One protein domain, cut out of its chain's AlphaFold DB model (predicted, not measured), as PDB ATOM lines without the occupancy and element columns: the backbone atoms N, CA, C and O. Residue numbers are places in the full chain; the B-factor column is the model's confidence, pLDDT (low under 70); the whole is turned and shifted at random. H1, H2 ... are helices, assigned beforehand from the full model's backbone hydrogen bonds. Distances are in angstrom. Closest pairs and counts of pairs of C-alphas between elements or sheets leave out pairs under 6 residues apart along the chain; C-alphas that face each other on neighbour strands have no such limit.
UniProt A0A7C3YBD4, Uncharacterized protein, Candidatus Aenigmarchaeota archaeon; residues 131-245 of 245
ATOM      1  N   LYS A 131     -51.251 -51.610  23.400       38.91
ATOM      2  CA  LYS A 131     -51.565 -50.765  22.242       38.91
ATOM      3  C   LYS A 131     -51.715 -49.273  22.494       38.91
ATOM      4  O   LYS A 131     -51.507 -48.526  21.547       38.91
ATOM      5  N   GLU A 132     -51.932 -48.806  23.728       41.75
ATOM      6  CA  GLU A 132     -51.978 -47.359  23.986       41.75
ATOM      7  C   GLU A 132     -51.145 -46.908  25.204       41.75
ATOM      8  O   GLU A 132     -51.527 -47.055  26.359       41.75
ATOM      9  N   LYS A 133     -49.983 -46.322  24.862       52.25
ATOM     10  CA  LYS A 133     -49.177 -45.284  25.543       52.25
ATOM     11  C   LYS A 133     -48.640 -45.551  26.965       52.25
ATOM     12  O   LYS A 133     -49.137 -45.008  27.945       52.25
ATOM     13  N   ASN A 134     -47.490 -46.235  26.998       67.19
ATOM     14  CA  ASN A 134     -46.283 -46.123  27.851       67.19
ATOM     15  C   ASN A 134     -46.395 -45.855  29.370       67.19
ATOM     16  O   ASN A 134     -45.724 -46.530  30.140       67.19
ATOM     17  N   ILE A 135     -47.211 -44.914  29.848       69.75
ATOM     18  CA  ILE A 135     -47.213 -44.486  31.260       69.75
ATOM     19  C   ILE A 135     -47.794 -45.559  32.185       69.75
ATOM     20  O   ILE A 135     -47.232 -45.831  33.242       69.75
ATOM     21  N   PHE A 136     -48.892 -46.210  31.794       70.88
ATOM     22  CA  PHE A 136     -49.470 -47.284  32.608       70.88
ATOM     23  C   PHE A 136     -48.498 -48.463  32.748       70.88
ATOM     24  O   PHE A 136     -48.291 -48.984  33.841       70.88
ATOM     25  N   THR A 137     -47.833 -48.824  31.651       72.94
ATOM     26  CA  THR A 137     -46.792 -49.855  31.616       72.94
ATOM     27  C   THR A 137     -45.624 -49.514  32.542       72.94
ATOM     28  O   THR A 137     -45.172 -50.378  33.293       72.94
ATOM     29  N   ILE A 138     -45.182 -48.250  32.553       77.69
ATOM     30  CA  ILE A 138     -44.169 -47.745  33.490       77.69
ATOM     31  C   ILE A 138     -44.616 -47.978  34.932       77.69
ATOM     32  O   ILE A 138     -43.864 -48.565  35.702       77.69
ATOM     33  N   ILE A 139     -45.841 -47.577  35.282       77.62
ATOM     34  CA  ILE A 139     -46.369 -47.718  36.646       77.62
ATOM     35  C   ILE A 139     -46.441 -49.195  37.052       77.62
ATOM     36  O   ILE A 139     -46.000 -49.547  38.142       77.62
ATOM     37  N   VAL A 140     -46.928 -50.079  36.179       77.62
ATOM     38  CA  VAL A 140     -47.003 -51.521  36.464       77.62
ATOM     39  C   VAL A 140     -45.617 -52.112  36.712       77.62
ATOM     40  O   VAL A 140     -45.416 -52.809  37.707       77.62
ATOM     41  N   TYR A 141     -44.647 -51.832  35.838       78.75
ATOM     42  CA  TYR A 141     -43.285 -52.339  36.015       78.75
ATOM     43  C   TYR A 141     -42.602 -51.763  37.250       78.75
ATOM     44  O   TYR A 141     -41.870 -52.485  37.924       78.75
ATOM     45  N   LEU A 142     -42.873 -50.499  37.559       84.75
ATOM     46  CA  LEU A 142     -42.366 -49.835  38.747       84.75
ATOM     47  C   LEU A 142     -42.901 -50.498  40.021       84.75
ATOM     48  O   LEU A 142     -42.113 -50.881  40.880       84.75
ATOM     49  N   VAL A 143     -44.215 -50.733  40.094       79.44
ATOM     50  CA  VAL A 143     -44.856 -51.423  41.223       79.44
ATOM     51  C   VAL A 143     -44.264 -52.822  41.399       79.44
ATOM     52  O   VAL A 143     -43.807 -53.160  42.486       79.44
ATOM     53  N   ILE A 144     -44.202 -53.629  40.335       74.38
ATOM     54  CA  ILE A 144     -43.664 -54.999  40.411       74.38
ATOM     55  C   ILE A 144     -42.215 -55.002  40.918       74.38
ATOM     56  O   ILE A 144     -41.858 -55.829  41.758       74.38
ATOM     57  N   ALA A 145     -41.382 -54.089  40.418       80.88
ATOM     58  CA  ALA A 145     -39.979 -54.003  40.799       80.88
ATOM     59  C   ALA A 145     -39.795 -53.569  42.262       80.88
ATOM     60  O   ALA A 145     -39.027 -54.204  42.983       80.88
ATOM     61  N   GLU A 146     -40.519 -52.548  42.729       83.38
ATOM     62  CA  GLU A 146     -40.419 -52.096  44.122       83.38
ATOM     63  C   GLU A 146     -40.904 -53.162  45.105       83.38
ATOM     64  O   GLU A 146     -40.196 -53.481  46.062       83.38
ATOM     65  N   PHE A 147     -42.049 -53.798  44.836       80.94
ATOM     66  CA  PHE A 147     -42.525 -54.919  45.649       80.94
ATOM     67  C   PHE A 147     -41.528 -56.085  45.664       80.94
ATOM     68  O   PHE A 147     -41.341 -56.710  46.708       80.94
ATOM     69  N   GLY A 148     -40.859 -56.366  44.543       76.00
ATOM     70  CA  GLY A 148     -39.807 -57.383  44.468       76.00
ATOM     71  C   GLY A 148     -38.619 -57.083  45.387       76.00
ATOM     72  O   GLY A 148     -38.140 -57.976  46.088       76.00
ATOM     73  N   ILE A 149     -38.188 -55.820  45.446       85.19
ATOM     74  CA  ILE A 149     -37.108 -55.383  46.339       85.19
ATOM     75  C   ILE A 149     -37.521 -55.521  47.808       85.19
ATOM     76  O   ILE A 149     -36.784 -56.112  48.594       85.19
ATOM     77  N   PHE A 150     -38.723 -55.075  48.178       81.50
ATOM     78  CA  PHE A 150     -39.205 -55.188  49.561       81.50
ATOM     79  C   PHE A 150     -39.544 -56.624  49.991       81.50
ATOM     80  O   PHE A 150     -39.543 -56.927  51.184       81.50
ATOM     81  N   SER A 151     -39.793 -57.531  49.045       74.12
ATOM     82  CA  SER A 151     -40.065 -58.946  49.334       74.12
ATOM     83  C   SER A 151     -38.800 -59.787  49.544       74.12
ATOM     84  O   SER A 151     -38.914 -60.970  49.866       74.12
ATOM     85  N   SER A 152     -37.601 -59.223  49.353       74.81
ATOM     86  CA  SER A 152     -36.329 -59.946  49.478       74.81
ATOM     87  C   SER A 152     -35.317 -59.211  50.372       74.81
ATOM     88  O   SER A 152     -35.396 -57.989  50.513       74.81
ATOM     89  N   PRO A 153     -34.350 -59.923  50.994       74.62
ATOM     90  CA  PRO A 153     -33.316 -59.290  51.806       74.62
ATOM     91  C   PRO A 153     -32.449 -58.360  50.950       74.62
ATOM     92  O   PRO A 153     -31.571 -58.805  50.210       74.62
ATOM     93  N   THR A 154     -32.691 -57.056  51.061       83.19
ATOM     94  CA  THR A 154     -32.005 -56.039  50.261       83.19
ATOM     95  C   THR A 154     -30.943 -55.334  51.094       83.19
ATOM     96  O   THR A 154     -31.223 -54.794  52.164       83.19
ATOM     97  N   LYS A 155     -29.702 -55.311  50.594       82.50
ATOM     98  CA  LYS A 155     -28.607 -54.570  51.226       82.50
ATOM     99  C   LYS A 155     -28.681 -53.102  50.830       82.50
ATOM    100  O   LYS A 155     -28.619 -52.772  49.649       82.50
ATOM    101  N   SER A 156     -28.798 -52.244  51.832       89.12
ATOM    102  CA  SER A 156     -28.821 -50.793  51.644       89.12
ATOM    103  C   SER A 156     -27.409 -50.220  51.641       89.12
ATOM    104  O   SER A 156     -26.458 -50.889  52.059       89.12
ATOM    105  N   ALA A 157     -27.268 -48.980  51.176       88.25
ATOM    106  CA  ALA A 157     -26.006 -48.269  51.291       88.25
ATOM    107  C   ALA A 157     -25.608 -48.130  52.776       88.25
ATOM    108  O   ALA A 157     -26.471 -47.866  53.613       88.25
ATOM    109  N   PRO A 158     -24.318 -48.292  53.118       85.12
ATOM    110  CA  PRO A 158     -23.867 -48.255  54.509       85.12
ATOM    111  C   PRO A 158     -23.980 -46.859  55.139       85.12
ATOM    112  O   PRO A 158     -24.082 -46.748  56.355       85.12
ATOM    113  N   THR A 159     -23.983 -45.797  54.327       92.75
ATOM    114  CA  THR A 159     -24.219 -44.416  54.765       92.75
ATOM    115  C   THR A 159     -25.082 -43.669  53.752       92.75
ATOM    116  O   THR A 159     -25.126 -44.019  52.567       92.75
ATOM    117  N   ALA A 160     -25.750 -42.607  54.213       92.00
ATOM    118  CA  ALA A 160     -26.571 -41.755  53.357       92.00
ATOM    119  C   ALA A 160     -25.743 -41.092  52.244       92.00
ATOM    120  O   ALA A 160     -26.194 -41.029  51.107       92.00
ATOM    121  N   GLU A 161     -24.510 -40.670  52.536       92.38
ATOM    122  CA  GLU A 161     -23.596 -40.052  51.564       92.38
ATOM    123  C   GLU A 161     -23.276 -40.984  50.387       92.38
ATOM    124  O   GLU A 161     -23.320 -40.581  49.219       92.38
ATOM    125  N   ILE A 162     -23.012 -42.262  50.683       90.44
ATOM    126  CA  ILE A 162     -22.770 -43.280  49.659       90.44
ATOM    127  C   ILE A 162     -24.046 -43.504  48.841       90.44
ATOM    128  O   ILE A 162     -23.989 -43.544  47.612       90.44
ATOM    129  N   GLY A 163     -25.207 -43.577  49.497       91.00
ATOM    130  CA  GLY A 163     -26.502 -43.702  48.826       91.00
ATOM    131  C   GLY A 163     -26.814 -42.537  47.882       91.00
ATOM    132  O   GLY A 163     -27.207 -42.761  46.736       91.00
ATOM    133  N   VAL A 164     -26.569 -41.296  48.315       93.75
ATOM    134  CA  VAL A 164     -26.712 -40.089  47.483       93.75
ATOM    135  C   VAL A 164     -25.784 -40.160  46.274       93.75
ATOM    136  O   VAL A 164     -26.210 -39.880  45.155       93.75
ATOM    137  N   THR A 165     -24.536 -40.591  46.468       92.31
ATOM    138  CA  THR A 165     -23.565 -40.740  45.374       92.31
ATOM    139  C   THR A 165     -24.063 -41.731  44.320       92.31
ATOM    140  O   THR A 165     -24.088 -41.409  43.130       92.31
ATOM    141  N   PHE A 166     -24.538 -42.909  44.740       91.19
ATOM    142  CA  PHE A 166     -25.139 -43.890  43.829       91.19
ATOM    143  C   PHE A 166     -26.364 -43.338  43.105       91.19
ATOM    144  O   PHE A 166     -26.514 -43.546  41.899       91.19
ATOM    145  N   PHE A 167     -27.220 -42.605  43.816       94.12
ATOM    146  CA  PHE A 167     -28.398 -41.991  43.227       94.12
ATOM    147  C   PHE A 167     -28.031 -40.963  42.148       94.12
ATOM    148  O   PHE A 167     -28.574 -41.013  41.048       94.12
ATOM    149  N   ILE A 168     -27.055 -40.086  42.397       93.75
ATOM    150  CA  ILE A 168     -26.588 -39.089  41.417       93.75
ATOM    151  C   ILE A 168     -25.996 -39.765  40.172       93.75
ATOM    152  O   ILE A 168     -26.303 -39.365  39.043       93.75
ATOM    153  N   ILE A 169     -25.185 -40.811  40.360       92.56
ATOM    154  CA  ILE A 169     -24.638 -41.607  39.251       92.56
ATOM    155  C   ILE A 169     -25.782 -42.215  38.431       92.56
ATOM    156  O   ILE A 169     -25.779 -42.118  37.202       92.56
ATOM    157  N   PHE A 170     -26.791 -42.780  39.097       93.38
ATOM    158  CA  PHE A 170     -27.963 -43.355  38.445       93.38
ATOM    159  C   PHE A 170     -28.771 -42.318  37.654       93.38
ATOM    160  O   PHE A 170     -29.103 -42.568  36.494       93.38
ATOM    161  N   ILE A 171     -29.054 -41.144  38.229       93.44
ATOM    162  CA  ILE A 171     -29.758 -40.058  37.532       93.44
ATOM    163  C   ILE A 171     -28.989 -39.641  36.275       93.44
ATOM    164  O   ILE A 171     -29.566 -39.543  35.192       93.44
ATOM    165  N   THR A 172     -27.674 -39.465  36.396       91.06
ATOM    166  CA  THR A 172     -26.810 -39.071  35.274       91.06
ATOM    167  C   THR A 172     -26.828 -40.122  34.162       91.06
ATOM    168  O   THR A 172     -27.038 -39.792  32.991       91.06
ATOM    169  N   ALA A 173     -26.681 -41.400  34.522       89.31
ATOM    170  CA  ALA A 173     -26.755 -42.516  33.583       89.31
ATOM    171  C   ALA A 173     -28.134 -42.613  32.911       89.31
ATOM    172  O   ALA A 173     -28.220 -42.861  31.708       89.31
ATOM    173  N   THR A 174     -29.207 -42.355  33.658       87.81
ATOM    174  CA  THR A 174     -30.586 -42.399  33.158       87.81
ATOM    175  C   THR A 174     -30.858 -41.284  32.154       87.81
ATOM    176  O   THR A 174     -31.410 -41.542  31.087       87.81
ATOM    177  N   ILE A 175     -30.410 -40.056  32.423       90.12
ATOM    178  CA  ILE A 175     -30.535 -38.940  31.472       90.12
ATOM    179  C   ILE A 175     -29.779 -39.255  30.173       90.12
ATOM    180  O   ILE A 175     -30.295 -39.021  29.076       90.12
ATOM    181  N   PHE A 176     -28.579 -39.833  30.278       90.19
ATOM    182  CA  PHE A 176     -27.804 -40.258  29.112       90.19
ATOM    183  C   PHE A 176     -28.492 -41.386  28.329       90.19
ATOM    184  O   PHE A 176     -28.552 -41.338  27.099       90.19
ATOM    185  N   PHE A 177     -29.055 -42.369  29.033       86.94
ATOM    186  CA  PHE A 177     -29.850 -43.446  28.448       86.94
ATOM    187  C   PHE A 177     -31.058 -42.893  27.687       86.94
ATOM    188  O   PHE A 177     -31.259 -43.242  26.524       86.94
ATOM    189  N   ILE A 178     -31.812 -41.970  28.294       85.75
ATOM    190  CA  ILE A 178     -32.973 -41.334  27.663       85.75
ATOM    191  C   ILE A 178     -32.558 -40.622  26.378       85.75
ATOM    192  O   ILE A 178     -33.179 -40.826  25.338       85.75
ATOM    193  N   ARG A 179     -31.467 -39.849  26.419       87.06
ATOM    194  CA  ARG A 179     -30.948 -39.137  25.246       87.06
ATOM    195  C   ARG A 179     -30.536 -40.070  24.103       87.06
ATOM    196  O   ARG A 179     -30.607 -39.654  22.951       87.06
ATOM    197  N   LYS A 180     -30.085 -41.292  24.401       85.31
ATOM    198  CA  LYS A 180     -29.648 -42.261  23.385       85.31
ATOM    199  C   LYS A 180     -30.766 -43.149  22.843       85.31
ATOM    200  O   LYS A 180     -30.720 -43.503  21.672       85.31
ATOM    201  N   ILE A 181     -31.702 -43.567  23.691       81.00
ATOM    202  CA  ILE A 181     -32.671 -44.625  23.361       81.00
ATOM    203  C   ILE A 181     -34.003 -44.041  22.887       81.00
ATOM    204  O   ILE A 181     -34.636 -44.593  21.988       81.00
ATOM    205  N   TYR A 182     -34.454 -42.939  23.486       75.25
ATOM    206  CA  TYR A 182     -35.760 -42.378  23.164       75.25
ATOM    207  C   TYR A 182     -35.693 -41.559  21.879       75.25
ATOM    208  O   TYR A 182     -34.822 -40.706  21.726       75.25
ATOM    209  N   LYS A 183     -36.670 -41.773  20.986       75.69
ATOM    210  CA  LYS A 183     -36.844 -40.949  19.777       75.69
ATOM    211  C   LYS A 183     -37.071 -39.478  20.136       75.69
ATOM    212  O   LYS A 183     -36.449 -38.601  19.551       75.69
ATOM    213  N   ASP A 184     -37.910 -39.239  21.147       79.88
ATOM    214  CA  ASP A 184     -38.216 -37.911  21.673       79.88
ATOM    215  C   ASP A 184     -37.694 -37.754  23.102       79.88
ATOM    216  O   ASP A 184     -38.222 -38.347  24.048       79.88
ATOM    217  N   PHE A 185     -36.698 -36.882  23.278       82.69
ATOM    218  CA  PHE A 185     -36.096 -36.614  24.587       82.69
ATOM    219  C   PHE A 185     -37.120 -36.116  25.618       82.69
ATOM    220  O   PHE A 185     -37.126 -36.574  26.758       82.69
ATOM    221  N   LYS A 186     -38.034 -35.221  25.212       82.38
ATOM    222  CA  LYS A 186     -39.090 -34.692  26.094       82.38
ATOM    223  C   LYS A 186     -40.012 -35.795  26.611       82.38
ATOM    224  O   LYS A 186     -40.371 -35.791  27.787       82.38
ATOM    225  N   THR A 187     -40.366 -36.747  25.751       79.50
ATOM    226  CA  THR A 187     -41.234 -37.872  26.114       79.50
ATOM    227  C   THR A 187     -40.542 -38.782  27.125       79.50
ATOM    228  O   THR A 187     -41.142 -39.113  28.144       79.50
ATOM    229  N   GLY A 188     -39.269 -39.118  26.899       82.12
ATOM    230  CA  GLY A 188     -38.489 -39.922  27.843       82.12
ATOM    231  C   GLY A 188     -38.263 -39.220  29.183       82.12
ATOM    232  O   GLY A 188     -38.398 -39.844  30.232       82.12
ATOM    233  N   LEU A 189     -38.018 -37.906  29.176       86.94
ATOM    234  CA  LEU A 189     -37.872 -37.124  30.406       86.94
ATOM    235  C   LEU A 189     -39.189 -37.026  31.191       86.94
ATOM    236  O   LEU A 189     -39.183 -37.116  32.413       86.94
ATOM    237  N   THR A 190     -40.324 -36.893  30.498       83.25
ATOM    238  CA  THR A 190     -41.656 -36.886  31.130       83.25
ATOM    239  C   THR A 190     -41.957 -38.238  31.772       83.25
ATOM    240  O   THR A 190     -42.407 -38.300  32.912       83.25
ATOM    241  N   GLN A 191     -41.664 -39.329  31.065       83.88
ATOM    242  CA  GLN A 191     -41.823 -40.688  31.581       83.88
ATOM    243  C   GLN A 191     -40.929 -40.956  32.791       83.88
ATOM    244  O   GLN A 191     -41.397 -41.514  33.779       83.88
ATOM    245  N   PHE A 192     -39.678 -40.496  32.746       89.25
ATOM    246  CA  PHE A 192     -38.771 -40.517  33.887       89.25
ATOM    247  C   PHE A 192     -39.313 -39.715  35.071       89.25
ATOM    248  O   PHE A 192     -39.331 -40.229  36.182       89.25
ATOM    249  N   GLY A 193     -39.815 -38.499  34.843       88.25
ATOM    250  CA  GLY A 193     -40.407 -37.678  35.900       88.25
ATOM    251  C   GLY A 193     -41.611 -38.350  36.566       88.25
ATOM    252  O   GLY A 193     -41.713 -38.355  37.790       88.25
ATOM    253  N   ILE A 194     -42.490 -38.975  35.776       85.25
ATOM    254  CA  ILE A 194     -43.634 -39.731  36.302       85.25
ATOM    255  C   ILE A 194     -43.158 -40.956  37.090       85.25
ATOM    256  O   ILE A 194     -43.630 -41.177  38.202       85.25
ATOM    257  N   ALA A 195     -42.212 -41.728  36.546       88.38
ATOM    258  CA  ALA A 195     -41.639 -42.886  37.228       88.38
ATOM    259  C   ALA A 195     -40.985 -42.486  38.557       88.38
ATOM    260  O   ALA A 195     -41.209 -43.135  39.571       88.38
ATOM    261  N   PHE A 196     -40.239 -41.383  38.573       93.06
ATOM    262  CA  PHE A 196     -39.612 -40.860  39.777       93.06
ATOM    263  C   PHE A 196     -40.645 -40.455  40.829       93.06
ATOM    264  O   PHE A 196     -40.514 -40.847  41.981       93.06
ATOM    265  N   LEU A 197     -41.692 -39.715  40.455       90.88
ATOM    266  CA  LEU A 197     -42.691 -39.228  41.409       90.88
ATOM    267  C   LEU A 197     -43.532 -40.375  41.988       90.88
ATOM    268  O   LEU A 197     -43.693 -40.481  43.208       90.88
ATOM    269  N   VAL A 198     -44.039 -41.256  41.120       86.12
ATOM    270  CA  VAL A 198     -44.839 -42.415  41.539       86.12
ATOM    271  C   VAL A 198     -43.980 -43.393  42.336       86.12
ATOM    272  O   VAL A 198     -44.408 -43.833  43.399       86.12
ATOM    273  N   GLY A 199     -42.762 -43.680  41.871       90.00
ATOM    274  CA  GLY A 199     -41.835 -44.566  42.567       90.00
ATOM    275  C   GLY A 199     -41.360 -44.011  43.892       90.00
ATOM    276  O   GLY A 199     -41.347 -44.720  44.886       90.00
ATOM    277  N   TYR A 200     -41.051 -42.719  43.980       93.62
ATOM    278  CA  TYR A 200     -40.645 -42.136  45.255       93.62
ATOM    279  C   TYR A 200     -41.773 -42.274  46.283       93.62
ATOM    280  O   TYR A 200     -41.551 -42.800  47.374       93.62
ATOM    281  N   THR A 201     -43.001 -41.924  45.891       87.94
ATOM    282  CA  THR A 201     -44.194 -42.078  46.738       87.94
ATOM    283  C   THR A 201     -44.390 -43.532  47.176       87.94
ATOM    284  O   THR A 201     -44.612 -43.802  48.358       87.94
ATOM    285  N   LEU A 202     -44.278 -44.475  46.239       86.19
ATOM    286  CA  LEU A 202     -44.453 -45.898  46.510       86.19
ATOM    287  C   LEU A 202     -43.336 -46.452  47.409       86.19
ATOM    288  O   LEU A 202     -43.629 -47.149  48.376       86.19
ATOM    289  N   SER A 203     -42.086 -46.056  47.183       92.69
ATOM    290  CA  SER A 203     -40.926 -46.479  47.970       92.69
ATOM    291  C   SER A 203     -40.980 -45.986  49.419       92.69
ATOM    292  O   SER A 203     -40.509 -46.679  50.327       92.69
ATOM    293  N   VAL A 204     -41.570 -44.809  49.656       90.06
ATOM    294  CA  VAL A 204     -41.819 -44.269  50.998       90.06
ATOM    295  C   VAL A 204     -42.952 -45.047  51.663       90.06
ATOM    296  O   VAL A 204     -42.789 -45.506  52.792       90.06
ATOM    297  N   LEU A 205     -44.066 -45.275  50.958       83.75
ATOM    298  CA  LEU A 205     -45.188 -46.066  51.475       83.75
ATOM    299  C   LEU A 205     -44.752 -47.484  51.856       83.75
ATOM    300  O   LEU A 205     -44.997 -47.934  52.975       83.75
ATOM    301  N   LEU A 206     -44.073 -48.181  50.949       81.00
ATOM    302  CA  LEU A 206     -43.575 -49.531  51.182       81.00
ATOM    303  C   LEU A 206     -42.449 -49.543  52.222       81.00
ATOM    304  O   LEU A 206     -42.427 -50.422  53.077       81.00
ATOM    305  N   GLY A 207     -41.565 -48.547  52.238       85.50
ATOM    306  CA  GLY A 207     -40.548 -48.416  53.284       85.50
ATOM    307  C   GLY A 207     -41.155 -48.309  54.683       85.50
ATOM    308  O   GLY A 207     -40.680 -48.952  55.620       85.50
ATOM    309  N   TYR A 208     -42.234 -47.537  54.808       85.06
ATOM    310  CA  TYR A 208     -42.934 -47.322  56.067       85.06
ATOM    311  C   TYR A 208     -43.736 -48.557  56.497       85.06
ATOM    312  O   TYR A 208     -43.589 -49.032  57.622       85.06
ATOM    313  N   PHE A 209     -44.560 -49.116  55.605       80.00
ATOM    314  CA  PHE A 209     -45.470 -50.217  55.943       80.00
ATOM    315  C   PHE A 209     -44.831 -51.605  55.885       80.00
ATOM    316  O   PHE A 209     -45.205 -52.472  56.672       80.00
ATOM    317  N   TRP A 210     -43.900 -51.836  54.959       82.19
ATOM    318  CA  TRP A 210     -43.309 -53.154  54.715       82.19
ATOM    319  C   TRP A 210     -42.005 -53.351  55.479       82.19
ATOM    320  O   TRP A 210     -41.812 -54.382  56.115       82.19
ATOM    321  N   ASN A 211     -41.119 -52.351  55.451       79.56
ATOM    322  CA  ASN A 211     -39.812 -52.434  56.110       79.56
ATOM    323  C   ASN A 211     -39.798 -51.834  57.522       79.56
ATOM    324  O   ASN A 211     -38.761 -51.826  58.179       79.56
ATOM    325  N   ASN A 212     -40.942 -51.332  57.994       81.62
ATOM    326  CA  ASN A 212     -41.099 -50.709  59.304       81.62
ATOM    327  C   ASN A 212     -40.146 -49.525  59.577       81.62
ATOM    328  O   ASN A 212     -39.883 -49.204  60.734       81.62
ATOM    329  N   ASN A 213     -39.670 -48.840  58.534       85.62
ATOM    330  CA  ASN A 213     -38.843 -47.647  58.707       85.62
ATOM    331  C   ASN A 213     -39.678 -46.492  59.283       85.62
ATOM    332  O   ASN A 213     -40.876 -46.367  59.008       85.62
ATOM    333  N   GLU A 214     -39.038 -45.625  60.065       88.94
ATOM    334  CA  GLU A 214     -39.671 -44.399  60.549       88.94
ATOM    335  C   GLU A 214     -39.882 -43.401  59.408       88.94
ATOM    336  O   GLU A 214     -39.051 -43.269  58.506       88.94
ATOM    337  N   LEU A 215     -40.985 -42.655  59.457       84.62
ATOM    338  CA  LEU A 215     -41.293 -41.669  58.425       84.62
ATOM    339  C   LEU A 215     -40.279 -40.516  58.418       84.62
ATOM    340  O   LEU A 215     -39.860 -40.069  57.352       84.62
ATOM    341  N   SER A 216     -39.833 -40.099  59.604       85.88
ATOM    342  CA  SER A 216     -38.748 -39.131  59.801       85.88
ATOM    343  C   SER A 216     -37.491 -39.515  59.015       85.88
ATOM    344  O   SER A 216     -36.876 -38.659  58.394       85.88
ATOM    345  N   THR A 217     -37.161 -40.809  58.984       87.56
ATOM    346  CA  THR A 217     -36.015 -41.373  58.262       87.56
ATOM    347  C   THR A 217     -36.249 -41.405  56.749       87.56
ATOM    348  O   THR A 217     -35.329 -41.167  55.972       87.56
ATOM    349  N   LEU A 218     -37.476 -41.697  56.309       89.75
ATOM    350  CA  LEU A 218     -37.824 -41.797  54.885       89.75
ATOM    351  C   LEU A 218     -37.993 -40.438  54.195       89.75
ATOM    352  O   LEU A 218     -37.828 -40.344  52.980       89.75
ATOM    353  N   LEU A 219     -38.328 -39.396  54.953       89.81
ATOM    354  CA  LEU A 219     -38.454 -38.025  54.454       89.81
ATOM    355  C   LEU A 219     -37.188 -37.186  54.691       89.81
ATOM    356  O   LEU A 219     -37.142 -36.022  54.300       89.81
ATOM    357  N   SER A 220     -36.158 -37.763  55.315       91.75
ATOM    358  CA  SER A 220     -34.869 -37.115  55.546       91.75
ATOM    359  C   SER A 220     -33.783 -37.626  54.597       91.75
ATOM    360  O   SER A 220     -33.990 -38.501  53.755       91.75
ATOM    361  N   ILE A 221     -32.565 -37.106  54.773       91.19
ATOM    362  CA  ILE A 221     -31.376 -37.583  54.062       91.19
ATOM    363  C   ILE A 221     -31.066 -39.061  54.355       91.19
ATOM    364  O   ILE A 221     -30.419 -39.733  53.555       91.19
ATOM    365  N   GLN A 222     -31.551 -39.607  55.473       92.12
ATOM    366  CA  GLN A 222     -31.349 -41.013  55.805       92.12
ATOM    367  C   GLN A 222     -32.098 -41.952  54.854       92.12
ATOM    368  O   GLN A 222     -31.688 -43.105  54.745       92.12
ATOM    369  N   TYR A 223     -33.077 -41.466  54.081       94.12
ATOM    370  CA  TYR A 223     -33.727 -42.215  53.001       94.12
ATOM    371  C   TYR A 223     -32.707 -42.920  52.097       94.12
ATOM    372  O   TYR A 223     -32.882 -44.086  51.739       94.12
ATOM    373  N   PHE A 224     -31.588 -42.253  51.797       94.25
ATOM    374  CA  PHE A 224     -30.547 -42.782  50.918       94.25
ATOM    375  C   PHE A 224     -29.772 -43.977  51.505       94.25
ATOM    376  O   PHE A 224     -29.111 -44.701  50.765       94.25
ATOM    377  N   ALA A 225     -29.872 -44.219  52.811       92.50
ATOM    378  CA  ALA A 225     -29.294 -45.379  53.489       92.50
ATOM    379  C   ALA A 225     -30.309 -46.521  53.701       92.50
ATOM    380  O   ALA A 225     -30.011 -47.483  54.405       92.50
ATOM    381  N   THR A 226     -31.511 -46.430  53.121       92.06
ATOM    382  CA  THR A 226     -32.587 -47.415  53.326       92.06
ATOM    383  C   THR A 226     -32.844 -48.285  52.090       92.06
ATOM    384  O   THR A 226     -32.487 -47.897  50.970       92.06
ATOM    385  N   PRO A 227     -33.548 -49.427  52.247       88.69
ATOM    386  CA  PRO A 227     -33.969 -50.247  51.112       88.69
ATOM    387  C   PRO A 227     -34.894 -49.502  50.143       88.69
ATOM    388  O   PRO A 227     -34.959 -49.860  48.969       88.69
ATOM    389  N   SER A 228     -35.567 -48.440  50.603       93.38
ATOM    390  CA  SER A 228     -36.447 -47.615  49.774       93.38
ATOM    391  C   SER A 228     -35.708 -46.946  48.618       93.38
ATOM    392  O   SER A 228     -36.251 -46.902  47.517       93.38
ATOM    393  N   LEU A 229     -34.455 -46.513  48.809       94.81
ATOM    394  CA  LEU A 229     -33.649 -45.976  47.709       94.81
ATOM    395  C   LEU A 229     -33.382 -47.047  46.642       94.81
ATOM    396  O   LEU A 229     -33.495 -46.785  45.445       94.81
ATOM    397  N   VAL A 230     -33.019 -48.256  47.073       91.25
ATOM    398  CA  VAL A 230     -32.724 -49.372  46.164       91.25
ATOM    399  C   VAL A 230     -33.981 -49.769  45.392       91.25
ATOM    400  O   VAL A 230     -33.910 -50.001  44.182       91.25
ATOM    401  N   ALA A 231     -35.132 -49.787  46.071       90.31
ATOM    402  CA  ALA A 231     -36.436 -50.019  45.464       90.31
ATOM    403  C   ALA A 231     -36.732 -48.967  44.392       90.31
ATOM    404  O   ALA A 231     -36.983 -49.334  43.248       90.31
ATOM    405  N   LEU A 232     -36.586 -47.682  44.723       94.81
ATOM    406  CA  LEU A 232     -36.810 -46.574  43.799       94.81
ATOM    407  C   LEU A 232     -35.904 -46.656  42.559       94.81
ATOM    408  O   LEU A 232     -36.382 -46.566  41.428       94.81
ATOM    409  N   ILE A 233     -34.594 -46.843  42.747       93.31
ATOM    410  CA  ILE A 233     -33.627 -46.937  41.642       93.31
ATOM    411  C   ILE A 233     -33.974 -48.117  40.731       93.31
ATOM    412  O   ILE A 233     -34.040 -47.967  39.509       93.31
ATOM    413  N   THR A 234     -34.237 -49.286  41.316       88.81
ATOM    414  CA  THR A 234     -34.566 -50.499  40.558       88.81
ATOM    415  C   THR A 234     -35.907 -50.352  39.839       88.81
ATOM    416  O   THR A 234     -36.014 -50.684  38.658       88.81
ATOM    417  N   GLY A 235     -36.915 -49.800  40.516       86.62
ATOM    418  CA  GLY A 235     -38.241 -49.534  39.966       86.62
ATOM    419  C   GLY A 235     -38.197 -48.589  38.773       86.62
ATOM    420  O   GLY A 235     -38.763 -48.885  37.716       86.62
ATOM    421  N   MET A 236     -37.443 -47.496  38.883       91.88
ATOM    422  CA  MET A 236     -37.211 -46.579  37.769       91.88
ATOM    423  C   MET A 236     -36.445 -47.240  36.619       91.88
ATOM    424  O   MET A 236     -36.842 -47.109  35.463       91.88
ATOM    425  N   ALA A 237     -35.374 -47.982  36.910       86.81
ATOM    426  CA  ALA A 237     -34.565 -48.629  35.881       86.81
ATOM    427  C   ALA A 237     -35.388 -49.627  35.050       86.81
ATOM    428  O   ALA A 237     -35.375 -49.583  33.817       86.81
ATOM    429  N   VAL A 238     -36.137 -50.508  35.721       82.75
ATOM    430  CA  VAL A 238     -36.951 -51.540  35.067       82.75
ATOM    431  C   VAL A 238     -38.100 -50.912  34.282       82.75
ATOM    432  O   VAL A 238     -38.336 -51.299  33.135       82.75
ATOM    433  N   SER A 239     -38.791 -49.929  34.862       83.81
ATOM    434  CA  SER A 239     -39.934 -49.287  34.209       83.81
ATOM    435  C   SER A 239     -39.541 -48.522  32.943       83.81
ATOM    436  O   SER A 239     -40.200 -48.671  31.913       83.81
ATOM    437  N   LEU A 240     -38.428 -47.786  32.964       81.81
ATOM    438  CA  LEU A 240     -37.942 -47.038  31.802       81.81
ATOM    439  C   LEU A 240     -37.385 -47.939  30.707       81.81
ATOM    440  O   LEU A 240     -37.592 -47.653  29.528       81.81
ATOM    441  N   PHE A 241     -36.691 -49.017  31.078       77.56
ATOM    442  CA  PHE A 241     -36.123 -49.954  30.112       77.56
ATOM    443  C   PHE A 241     -37.204 -50.776  29.406       77.56
ATOM    444  O   PHE A 241     -37.117 -51.028  28.205       77.56
ATOM    445  N   MET A 242     -38.232 -51.199  30.143       71.25
ATOM    446  CA  MET A 242     -39.332 -51.972  29.567       71.25
ATOM    447  C   MET A 242     -40.318 -51.098  28.789       71.25
ATOM    448  O   MET A 242     -40.963 -51.609  27.882       71.25
ATOM    449  N   SER A 243     -40.418 -49.802  29.102       67.31
ATOM    450  CA  SER A 243     -41.258 -48.863  28.349       67.31
ATOM    451  C   SER A 243     -40.604 -48.305  27.085       67.31
ATOM    452  O   SER A 243     -41.308 -47.730  26.255       67.31
ATOM    453  N   SER A 244     -39.280 -48.399  26.935       61.75
ATOM    454  CA  SER A 244     -38.588 -47.869  25.756       61.75
ATOM    455  C   SER A 244     -38.589 -48.828  24.557       61.75
ATOM    456  O   SER A 244     -37.980 -48.503  23.537       61.75
ATOM    457  N   ARG A 245     -39.192 -50.017  24.692       54.56
ATOM    458  CA  ARG A 245     -39.363 -51.028  23.636       54.56
ATOM    459  C   ARG A 245     -40.809 -51.066  23.168       54.56
ATOM    460  O   ARG A 245     -40.994 -51.245  21.947       54.56
TER     461      ARG A 245
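This is residues 131 to 245 of the 245 residues of an uncharacterized protein of Candidatus Aenigmarchaeota archaeon (UniProt A0A7C3YBD4). Four long helices, H1, H2, H3 and H6, make an up-and-down bundle, each running against the one before it, with H6 in the middle and H1 and H2 apart on either side of it. The short H4 and H5 cap the end where H3 ends and H2 begins. The 115 printed residues hold six named helices, H1 to H6 in order, and no named strand: all helix, compact, radius of gyration of the C-alphas 14.0 A, spans 40 by 27 by 21 A.

H1, residues 135 to 150, touches H6, residues 227 to 243, closest at the C-alphas of Leu 142 and Gly 235, 4.3 A, opposite ways at a shallow tilt of 34.8 degrees, only just short of steep. H2, residues 160 to 181, touches H6 at Phe 167 and Ile 233, closest C-alphas 7.4 A, the same way at a shallow 4 degrees. H3, residues 185 to 209, is the hub, touching H1, H2, H4, residues 215 to 218, and H6. H2 and H3 form a hairpin, touching with residues 175 to 179 and 185 to 189 alone; the closest C-alphas, Ile 178 and Gly 188, are 5.7 A apart. H5, residues 221 to 225, touches residues 160 to 164 of H2, closest C-alphas Ala 160 and Ala 225, 4.5 A. Every O i to N i+4 pair is within hydrogen-bond range in H1, H2, H3 and H6; H5 has 0 of 1, but 2 of 2 O i to N i+3 pairs, and H4 is too short for an i+4 pair.

H1 begins at C-alpha 135 (-47.213, -44.486, 31.260) and is 22.7 A long; H2 is 30.7 A, H3 35.4 A. H6, 23.9 A, ends at C-alpha 243 (-41.258, -48.863, 28.349).

The C-alphas of Lys 131 and Thr 159, 43.0 A, are farthest apart. The printed part has no cut and no long link. Residues 131 to 135 and 243 to 245 are under pLDDT 70.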